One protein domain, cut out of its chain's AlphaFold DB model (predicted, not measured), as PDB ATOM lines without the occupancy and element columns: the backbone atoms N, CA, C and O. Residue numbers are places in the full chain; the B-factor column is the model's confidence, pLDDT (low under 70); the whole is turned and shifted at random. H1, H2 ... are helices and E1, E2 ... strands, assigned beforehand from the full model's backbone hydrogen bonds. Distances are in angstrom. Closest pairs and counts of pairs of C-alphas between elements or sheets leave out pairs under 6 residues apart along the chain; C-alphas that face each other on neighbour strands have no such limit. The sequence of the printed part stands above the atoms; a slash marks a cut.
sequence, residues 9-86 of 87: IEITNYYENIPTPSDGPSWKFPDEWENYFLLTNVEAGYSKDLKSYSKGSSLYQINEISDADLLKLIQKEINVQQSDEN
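Overview. This is residues 9 to 86 of the 87 residues of an uncharacterized protein of Chryseobacterium balustinum (UniProt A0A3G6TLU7). A small body of loops and one helix, H1, has a second helix, H2, leading away from it as an arm. The long loops, residues 9 to 29 and 45 to 58, fold beside H1, and residues 74 to 86 stick out. The printed part has 78 residues in the order H1, E1, H2; it is mostly helix by its named elements, which hold 37 residues, under half. It is compact, with a radius of gyration of the C-alphas of 13.2 A and spans of 39 by 28 by 18 A.

Along the chain. H1, residues 30 to 44, begins at C-alpha 30 (190.511, 181.816, 120.240) and is 20.7 A long. E1 is residues 59 to 61. H2, residues 67 to 85, is 26.9 A long and ends at C-alpha 85 (188.093, 151.241, 140.864).

Arrangement. Residues 9 to 10 pair antiparallel with residues 59 to 60 of E1, which pairs with no named strand. H1, E1 and H2 are apart from one another. In H1 and H2 every O i to N i+4 pair is within hydrogen-bond range.

Size, cuts and confidence. The C-alphas of Lys 28 and Asn 86, the two farthest apart, are 40.8 A apart. The printed part has no cut. The link from H1 to E1 is long, and that from E1 to H2 is tight. Residues 85 to 86 have pLDDT under 70.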
ATOM      1  N   ILE A   9     181.118 166.952 123.510       96.00
ATOM      2  CA  ILE A   9     181.994 166.322 124.492       96.00
ATOM      3  C   ILE A   9     183.158 167.265 124.762       96.00
ATOM      4  O   ILE A   9     183.718 167.852 123.836       96.00
ATOM      5  N   GLU A  10     183.526 167.399 126.032       95.88
ATOM      6  CA  GLU A  10     184.753 168.084 126.404       95.88
ATOM      7  C   GLU A  10     185.956 167.142 126.266       95.88
ATOM      8  O   GLU A  10     185.989 166.064 126.860       95.88
ATOM      9  N   ILE A  11     186.953 167.557 125.485       96.19
ATOM     10  CA  ILE A  11     188.225 166.849 125.337       96.19
ATOM     11  C   ILE A  11     189.342 167.810 125.733       96.19
ATOM     12  O   ILE A  11     189.617 168.796 125.049       96.19
ATOM     13  N   THR A  12     190.010 167.492 126.839       93.56
ATOM     14  CA  THR A  12     191.198 168.210 127.305       93.56
ATOM     15  C   THR A  12     192.359 167.248 127.488       93.56
ATOM     16  O   THR A  12     192.211 166.182 128.099       93.56
ATOM     17  N   ASN A  13     193.527 167.649 127.000       95.19
ATOM     18  CA  ASN A  13     194.791 166.962 127.216       95.19
ATOM     19  C   ASN A  13     195.854 167.998 127.604       95.19
ATOM     20  O   ASN A  13     195.785 169.155 127.183       95.19
ATOM     21  N   TYR A  14     196.817 167.580 128.422       94.00
ATOM     22  CA  TYR A  14     197.865 168.440 128.968       94.00
ATOM     23  C   TYR A  14     199.207 167.735 128.837       94.00
ATOM     24  O   TYR A  14     199.322 166.563 129.192       94.00
ATOM     25  N   TYR A  15     200.208 168.460 128.347       94.50
ATOM     26  CA  TYR A  15     201.554 167.945 128.137       94.50
ATOM     27  C   TYR A  15     202.584 169.012 128.494       94.50
ATOM     28  O   TYR A  15     202.460 170.155 128.069       94.50
ATOM     29  N   GLU A  16     203.616 168.642 129.253       91.81
ATOM     30  CA  GLU A  16     204.631 169.591 129.741       91.81
ATOM     31  C   GLU A  16     205.432 170.260 128.611       91.81
ATOM     32  O   GLU A  16     205.894 171.389 128.755       91.81
ATOM     33  N   ASN A  17     205.589 169.579 127.474       95.75
ATOM     34  CA  ASN A  17     206.298 170.085 126.299       95.75
ATOM     35  C   ASN A  17     205.449 171.011 125.411       95.75
ATOM     36  O   ASN A  17     205.987 171.573 124.456       95.75
ATOM     37  N   ILE A  18     204.153 171.178 125.699       97.00
ATOM     38  CA  ILE A  18     203.253 172.058 124.949       97.00
ATOM     39  C   ILE A  18     202.822 173.197 125.880       97.00
ATOM     40  O   ILE A  18     202.015 172.978 126.783       97.00
ATOM     41  N   PRO A  19     203.351 174.420 125.696       95.56
ATOM     42  CA  PRO A  19     203.050 175.521 126.597       95.56
ATOM     43  C   PRO A  19     201.585 175.939 126.470       95.56
ATOM     44  O   PRO A  19     201.100 176.232 125.375       95.56
ATOM     45  N   THR A  20     200.898 176.013 127.607       95.25
ATOM     46  CA  THR A  20     199.567 176.617 127.698       95.25
ATOM     47  C   THR A  20     199.627 178.088 127.266       95.25
ATOM     48  O   THR A  20     200.594 178.775 127.617       95.25
ATOM     49  N   PRO A  21     198.614 178.605 126.545       96.12
ATOM     50  CA  PRO A  21     198.523 180.024 126.227       96.12
ATOM     51  C   PRO A  21     198.645 180.898 127.481       96.12
ATOM     52  O   PRO A  21     198.016 180.625 128.505       96.12
ATOM     53  N   SER A  22     199.453 181.959 127.396       95.00
ATOM     54  CA  SER A  22     199.640 182.938 128.477       95.00
ATOM     55  C   SER A  22     198.384 183.754 128.754       95.00
ATOM     56  O   SER A  22     198.139 184.162 129.888       95.00
ATOM     57  N   ASP A  23     197.604 183.997 127.705       95.69
ATOM     58  CA  ASP A  23     196.462 184.887 127.733       95.69
ATOM     59  C   ASP A  23     195.161 184.102 127.760       95.69
ATOM     60  O   ASP A  23     194.963 183.125 127.039       95.69
ATOM     61  N   GLY A  24     194.247 184.557 128.605       91.19
ATOM     62  CA  GLY A  24     192.904 184.021 128.715       91.19
ATOM     63  C   GLY A  24     191.884 185.145 128.865       91.19
ATOM     64  O   GLY A  24     192.233 186.308 129.087       91.19
ATOM     65  N   PRO A  25     190.591 184.824 128.777       92.94
ATOM     66  CA  PRO A  25     190.015 183.498 128.556       92.94
ATOM     67  C   PRO A  25     190.019 183.094 127.075       92.94
ATOM     68  O   PRO A  25     190.183 183.939 126.195       92.94
ATOM     69  N   SER A  26     189.770 181.816 126.800       91.81
ATOM     70  CA  SER A  26     189.871 181.267 125.446       91.81
ATOM     71  C   SER A  26     188.982 181.953 124.408       91.81
ATOM     72  O   SER A  26     189.408 182.178 123.283       91.81
ATOM     73  N   TRP A  27     187.789 182.412 124.790       92.44
ATOM     74  CA  TRP A  27     186.901 183.158 123.890       92.44
ATOM     75  C   TRP A  27     187.411 184.560 123.514       92.44
ATOM     76  O   TRP A  27     186.865 185.174 122.600       92.44
ATOM     77  N   LYS A  28     188.424 185.098 124.211       96.88
ATOM     78  CA  LYS A  28     189.107 186.346 123.826       96.88
ATOM     79  C   LYS A  28     190.352 186.107 122.969       96.88
ATOM     80  O   LYS A  28     190.716 187.003 122.216       96.88
ATOM     81  N   PHE A  29     190.958 184.925 123.074       96.56
ATOM     82  CA  PHE A  29     192.190 184.525 122.384       96.56
ATOM     83  C   PHE A  29     191.981 183.194 121.635       96.56
ATOM     84  O   PHE A  29     192.649 182.196 121.905       96.56
ATOM     85  N   PRO A  30     190.971 183.104 120.749       96.31
ATOM     86  CA  PRO A  30     190.511 181.816 120.240       96.31
ATOM     87  C   PRO A  30     191.535 181.123 119.336       96.31
ATOM     88  O   PRO A  30     191.509 179.904 119.233       96.31
ATOM     89  N   ASP A  31     192.428 181.865 118.681       96.62
ATOM     90  CA  ASP A  31     193.471 181.307 117.813       96.62
ATOM     91  C   ASP A  31     194.569 180.597 118.609       96.62
ATOM     92  O   ASP A  31     194.949 179.469 118.289       96.62
ATOM     93  N   GLU A  32     195.049 181.229 119.677       96.94
ATOM     94  CA  GLU A  32     196.076 180.678 120.555       96.94
ATOM     95  C   GLU A  32     195.574 179.414 121.255       96.94
ATOM     96  O   GLU A  32     196.277 178.402 121.314       96.94
ATOM     97  N   TRP A  33     194.331 179.458 121.739       97.12
ATOM     98  CA  TRP A  33     193.695 178.328 122.406       97.12
ATOM     99  C   TRP A  33     193.341 177.195 121.442       97.12
ATOM    100  O   TRP A  33     193.537 176.036 121.795       97.12
ATOM    101  N   GLU A  34     192.891 177.496 120.219       96.75
ATOM    102  CA  GLU A  34     192.640 176.468 119.198       96.75
ATOM    103  C   GLU A  34     193.929 175.724 118.853       96.75
ATOM    104  O   GLU A  34     193.959 174.495 118.833       96.75
ATOM    105  N   ASN A  35     195.019 176.464 118.634       96.50
ATOM    106  CA  ASN A  35     196.310 175.861 118.338       96.50
ATOM    107  C   ASN A  35     196.820 175.011 119.511       96.50
ATOM    108  O   ASN A  35     197.317 173.907 119.294       96.50
ATOM    109  N   TYR A  36     196.671 175.489 120.750       97.31
ATOM    110  CA  TYR A  36     197.022 174.708 121.935       97.31
ATOM    111  C   TYR A  36     196.239 173.391 122.008       97.31
ATOM    112  O   TYR A  36     196.853 172.332 122.132       97.31
ATOM    113  N   PHE A  37     194.908 173.434 121.880       97.25
ATOM    114  CA  PHE A  37     194.079 172.230 121.940       97.25
ATOM    115  C   PHE A  37     194.357 171.265 120.787       97.25
ATOM    116  O   PHE A  37     194.419 170.058 121.009       97.25
ATOM    117  N   LEU A  38     194.597 171.770 119.575       96.75
ATOM    118  CA  LEU A  38     195.012 170.936 118.451       96.75
ATOM    119  C   LEU A  38     196.325 170.205 118.758       96.75
ATOM    120  O   LEU A  38     196.408 168.992 118.576       96.75
ATOM    121  N   LEU A  39     197.345 170.923 119.236       97.69
ATOM    122  CA  LEU A  39     198.651 170.335 119.530       97.69
ATOM    123  C   LEU A  39     198.559 169.275 120.631       97.69
ATOM    124  O   LEU A  39     199.092 168.179 120.460       97.69
ATOM    125  N   THR A  40     197.855 169.558 121.729       97.69
ATOM    126  CA  THR A  40     197.707 168.585 122.821       97.69
ATOM    127  C   THR A  40     196.846 167.389 122.420       97.69
ATOM    128  O   THR A  40     197.134 166.269 122.833       97.69
ATOM    129  N   ASN A  41     195.831 167.566 121.574       97.38
ATOM    130  CA  ASN A  41     195.047 166.449 121.051       97.38
ATOM    131  C   ASN A  41     195.864 165.563 120.106       97.38
ATOM    132  O   ASN A  41     195.807 164.337 120.209       97.38
ATOM    133  N   VAL A  42     196.663 166.159 119.222       97.25
ATOM    134  CA  VAL A  42     197.555 165.403 118.333       97.25
ATOM    135  C   VAL A  42     198.594 164.625 119.140       97.25
ATOM    136  O   VAL A  42     198.827 163.457 118.838       97.25
ATOM    137  N   GLU A  43     199.160 165.218 120.193       97.50
ATOM    138  CA  GLU A  43     200.095 164.531 121.095       97.50
ATOM    139  C   GLU A  43     199.419 163.377 121.852       97.50
ATOM    140  O   GLU A  43     199.983 162.293 121.992       97.50
ATOM    141  N   ALA A  44     198.155 163.552 122.249       96.19
ATOM    142  CA  ALA A  44     197.342 162.462 122.783       96.19
ATOM    143  C   ALA A  44     197.022 161.382 121.744       96.19
ATOM    144  O   ALA A  44     196.594 160.289 122.115       96.19
ATOM    145  N   GLY A  45     197.271 161.642 120.459       96.88
ATOM    146  CA  GLY A  45     197.080 160.738 119.334       96.88
ATOM    147  C   GLY A  45     195.669 160.765 118.758       96.88
ATOM    148  O   GLY A  45     195.216 159.724 118.278       96.88
ATOM    149  N   TYR A  46     194.965 161.890 118.884       97.69
ATOM    150  CA  TYR A  46     193.765 162.194 118.102       97.69
ATOM    151  C   TYR A  46     194.146 162.686 116.699       97.69
ATOM    152  O   TYR A  46     195.283 163.099 116.444       97.69
ATOM    153  N   SER A  47     193.185 162.654 115.779       97.06
ATOM    154  CA  SER A  47     193.349 163.200 114.436       97.06
ATOM    155  C   SER A  47     193.606 164.711 114.448       97.06
ATOM    156  O   SER A  47     193.067 165.453 115.266       97.06
ATOM    157  N   LYS A  48     194.363 165.191 113.454       96.12
ATOM    158  CA  LYS A  48     194.491 166.630 113.149       96.12
ATOM    159  C   LYS A  48     193.187 167.247 112.637       96.12
ATOM    160  O   LYS A  48     193.064 168.466 112.614       96.12
ATOM    161  N   ASP A  49     192.249 166.407 112.204       95.25
ATOM    162  CA  ASP A  49     190.935 166.825 111.720       95.25
ATOM    163  C   ASP A  49     189.910 166.985 112.853       95.25
ATOM    164  O   ASP A  49     188.804 167.460 112.594       95.25
ATOM    165  N   LEU A  50     190.263 166.624 114.095       95.44
ATOM    166  CA  LEU A  50     189.427 166.857 115.269       95.44
ATOM    167  C   LEU A  50     189.335 168.368 115.533       95.44
ATOM    168  O   LEU A  50     190.309 168.995 115.948       95.44
ATOM    169  N   LYS A  51     188.159 168.947 115.284       93.25
ATOM    170  CA  LYS A  51     187.915 170.395 115.361       93.25
ATOM    171  C   LYS A  51     186.964 170.742 116.488       93.25
ATOM    172  O   LYS A  51     185.955 170.066 116.680       93.25
ATOM    173  N   SER A  52     187.273 171.818 117.200       95.38
ATOM    174  CA  SER A  52     186.385 172.330 118.233       95.38
ATOM    175  C   SER A  52     185.080 172.852 117.613       95.38
ATOM    176  O   SER A  52     185.067 173.472 116.549       95.38
ATOM    177  N   TYR A  53     183.962 172.622 118.300       95.00
ATOM    178  CA  TYR A  53     182.648 173.165 117.949       95.00
ATOM    179  C   TYR A  53     182.666 174.699 117.972       95.00
ATOM    180  O   TYR A  53     182.110 175.363 117.099       95.00
ATOM    181  N   SER A  54     183.330 175.268 118.980       93.62
ATOM    182  CA  SER A  54     183.611 176.697 119.063       93.62
ATOM    183  C   SER A  54     185.113 176.896 119.098       93.62
ATOM    184  O   SER A  54     185.765 176.391 120.010       93.62
ATOM    185  N   LYS A  55     185.636 177.688 118.161       95.31
ATOM    186  CA  LYS A  55     187.068 177.986 118.048       95.31
ATOM    187  C   LYS A  55     187.669 178.388 119.395       95.31
ATOM    188  O   LYS A  55     187.146 179.280 120.068       95.31
ATOM    189  N   GLY A  56     188.764 177.732 119.765       94.81
ATOM    190  CA  GLY A  56     189.453 177.949 121.031       94.81
ATOM    191  C   GLY A  56     188.767 177.313 122.239       94.81
ATOM    192  O   GLY A  56     189.175 177.575 123.361       94.81
ATOM    193  N   SER A  57     187.728 176.496 122.068       95.62
ATOM    194  CA  SER A  57     187.139 175.718 123.164       95.62
ATOM    195  C   SER A  57     187.620 174.268 123.145       95.62
ATOM    196  O   SER A  57     188.003 173.735 122.108       95.62
ATOM    197  N   SER A  58     187.534 173.610 124.296       96.19
ATOM    198  CA  SER A  58     187.724 172.166 124.461       96.19
ATOM    199  C   SER A  58     186.473 171.348 124.097       96.19
ATOM    200  O   SER A  58     186.396 170.176 124.451       96.19
ATOM    201  N   LEU A  59     185.474 171.939 123.433       96.94
ATOM    202  CA  LEU A  59     184.181 171.304 123.162       96.94
ATOM    203  C   LEU A  59     184.119 170.809 121.720       96.94
ATOM    204  O   LEU A  59     184.344 171.593 120.804       96.94
ATOM    205  N   TYR A  60     183.757 169.545 121.514       97.19
ATOM    206  CA  TYR A  60     183.733 168.881 120.207       97.19
ATOM    207  C   TYR A  60     182.347 168.297 119.948       97.19
ATOM    208  O   TYR A  60     181.784 167.621 120.811       97.19
ATOM    209  N   GLN A  61     181.771 168.575 118.779       96.44
ATOM    210  CA  GLN A  61     180.431 168.109 118.420       96.44
ATOM    211  C   GLN A  61     180.451 166.597 118.167       96.44
ATOM    212  O   GLN A  61     181.259 166.116 117.380       96.44
ATOM    213  N   ILE A  62     179.567 165.834 118.820       93.88
ATOM    214  CA  ILE A  62     179.629 164.355 118.800       93.88
ATOM    215  C   ILE A  62     179.554 163.788 117.377       93.88
ATOM    216  O   ILE A  62     180.262 162.847 117.039       93.88
ATOM    217  N   ASN A  63     178.700 164.376 116.546       93.56
ATOM    218  CA  ASN A  63     178.478 164.023 115.144       93.56
ATOM    219  C   ASN A  63     179.632 164.412 114.204       93.56
ATOM    220  O   ASN A  63     179.608 164.004 113.045       93.56
ATOM    221  N   GLU A  64     180.602 165.202 114.666       95.19
ATOM    222  CA  GLU A  64     181.774 165.619 113.886       95.19
ATOM    223  C   GLU A  64     183.059 164.885 114.307       95.19
ATOM    224  O   GLU A  64     184.067 164.958 113.605       95.19
ATOM    225  N   ILE A  65     183.036 164.150 115.424       96.50
ATOM    226  CA  ILE A  65     184.165 163.325 115.867       96.50
ATOM    227  C   ILE A  65     184.226 162.066 114.996       96.50
ATOM    228  O   ILE A  65     183.227 161.372 114.814       96.50
ATOM    229  N   SER A  66     185.411 161.746 114.471       97.31
ATOM    230  CA  SER A  66     185.607 160.517 113.700       97.31
ATOM    231  C   SER A  66     185.420 159.272 114.577       97.31
ATOM    232  O   SER A  66     185.768 159.286 115.757       97.31
ATOM    233  N   ASP A  67     184.960 158.156 114.005       97.44
ATOM    234  CA  ASP A  67     184.813 156.891 114.750       97.44
ATOM    235  C   ASP A  67     186.121 156.459 115.438       97.44
ATOM    236  O   ASP A  67     186.103 155.902 116.536       97.44
ATOM    237  N   ALA A  68     187.268 156.737 114.810       97.56
ATOM    238  CA  ALA A  68     188.583 156.427 115.363       97.56
ATOM    239  C   ALA A  68     188.903 157.275 116.606       97.56
ATOM    240  O   ALA A  68     189.346 156.738 117.623       97.56
ATOM    241  N   ASP A  69     188.647 158.583 116.544       97.75
ATOM    242  CA  ASP A  69     188.841 159.493 117.678       97.75
ATOM    243  C   ASP A  69     187.841 159.207 118.805       97.75
ATOM    244  O   ASP A  69     188.205 159.221 119.982       97.75
ATOM    245  N   LEU A  70     186.594 158.875 118.457       96.50
ATOM    246  CA  LEU A  70     185.562 158.512 119.421       96.50
ATOM    247  C   LEU A  70     185.908 157.207 120.146       96.50
ATOM    248  O   LEU A  70     185.814 157.139 121.372       96.50
ATOM    249  N   LEU A  71     186.365 156.179 119.422       97.00
ATOM    250  CA  LEU A  71     186.812 154.924 120.029       97.00
ATOM    251  C   LEU A  71     187.974 155.158 121.000       97.00
ATOM    252  O   LEU A  71     187.994 154.589 122.091       97.00
ATOM    253  N   LYS A  72     188.924 156.014 120.623       96.31
ATOM    254  CA  LYS A  72     190.061 156.374 121.470       96.31
ATOM    255  C   LYS A  72     189.619 157.072 122.757       96.31
ATOM    256  O   LYS A  72     190.120 156.739 123.831       96.31
ATOM    257  N   LEU A  73     188.675 158.006 122.660       95.81
ATOM    258  CA  LEU A  73     188.087 158.667 123.822       95.81
ATOM    259  C   LEU A  73     187.418 157.650 124.761       95.81
ATOM    260  O   LEU A  73     187.675 157.668 125.962       95.81
ATOM    261  N   ILE A  74     186.617 156.732 124.212       95.81
ATOM    262  CA  ILE A  74     185.951 155.673 124.986       95.81
ATOM    263  C   ILE A  74     186.984 154.790 125.697       95.81
ATOM    264  O   ILE A  74     186.840 154.502 126.881       95.81
ATOM    265  N   GLN A  75     188.051 154.385 125.006       95.94
ATOM    266  CA  GLN A  75     189.125 153.586 125.601       95.94
ATOM    267  C   GLN A  75     189.851 154.329 126.729       95.94
ATOM    268  O   GLN A  75     190.135 153.729 127.764       95.94
ATOM    269  N   LYS A  76     190.134 155.627 126.550       93.56
ATOM    270  CA  LYS A  76     190.726 156.474 127.597       93.56
ATOM    271  C   LYS A  76     189.849 156.474 128.849       93.56
ATOM    272  O   LYS A  76     190.364 156.231 129.933       93.56
ATOM    273  N   GLU A  77     188.549 156.699 128.689       93.75
ATOM    274  CA  GLU A  77     187.600 156.762 129.803       93.75
ATOM    275  C   GLU A  77     187.447 155.414 130.524       93.75
ATOM    276  O   GLU A  77     187.507 155.366 131.750       93.75
ATOM    277  N   ILE A  78     187.349 154.303 129.782       95.38
ATOM    278  CA  ILE A  78     187.321 152.950 130.369       95.38
ATOM    279  C   ILE A  78     188.560 152.711 131.240       95.38
ATOM    280  O   ILE A  78     188.443 152.181 132.344       95.38
ATOM    281  N   ASN A  79     189.743 153.114 130.768       93.25
ATOM    282  CA  ASN A  79     190.983 152.939 131.521       93.25
ATOM    283  C   ASN A  79     191.016 153.795 132.796       93.25
ATOM    284  O   ASN A  79     191.488 153.310 133.818       93.25
ATOM    285  N   VAL A  80     190.516 155.038 132.745       90.44
ATOM    286  CA  VAL A  80     190.411 155.918 133.926       90.44
ATOM    287  C   VAL A  80     189.488 155.302 134.977       90.44
ATOM    288  O   VAL A  80     189.872 155.170 136.136       90.44
ATOM    289  N   GLN A  81     188.309 154.835 134.564       91.00
ATOM    290  CA  GLN A  81     187.361 154.199 135.480       91.00
ATOM    291  C   GLN A  81     187.949 152.931 136.112       91.00
ATOM    292  O   GLN A  81     187.822 152.720 137.313       91.00
ATOM    293  N   GLN A  82     188.676 152.124 135.335       90.19
ATOM    294  CA  GLN A  82     189.371 150.950 135.866       90.19
ATOM    295  C   GLN A  82     190.515 151.309 136.820       90.19
ATOM    296  O   GLN A  82     190.754 150.569 137.771       90.19
ATOM    297  N   SER A  83     191.252 152.401 136.594       85.12
ATOM    298  CA  SER A  83     192.278 152.833 137.549       85.12
ATOM    299  C   SER A  83     191.675 153.340 138.855       85.12
ATOM    300  O   SER A  83     192.231 153.057 139.913       85.12
ATOM    301  N   ASP A  84     190.529 154.016 138.786       73.62
ATOM    302  CA  ASP A  84     189.845 154.569 139.956       73.62
ATOM    303  C   ASP A  84     189.154 153.481 140.794       73.62
ATOM    304  O   ASP A  84     189.128 153.573 142.016       73.62
ATOM    305  N   GLU A  85     188.653 152.411 140.165       63.62
ATOM    306  CA  GLU A  85     188.093 151.241 140.864       63.62
ATOM    307  C   GLU A  85     189.151 150.390 141.595       63.62
ATOM    308  O   GLU A  85     188.804 149.591 142.467       63.62
ATOM    309  N   ASN A  86     190.432 150.537 141.245       56.69
ATOM    310  CA  ASN A  86     191.547 149.787 141.834       56.69
ATOM    311  C   ASN A  86     192.313 150.567 142.929       56.69
ATOM    312  O   ASN A  86     193.360 150.091 143.384       56.69
TER     313      ASN A  86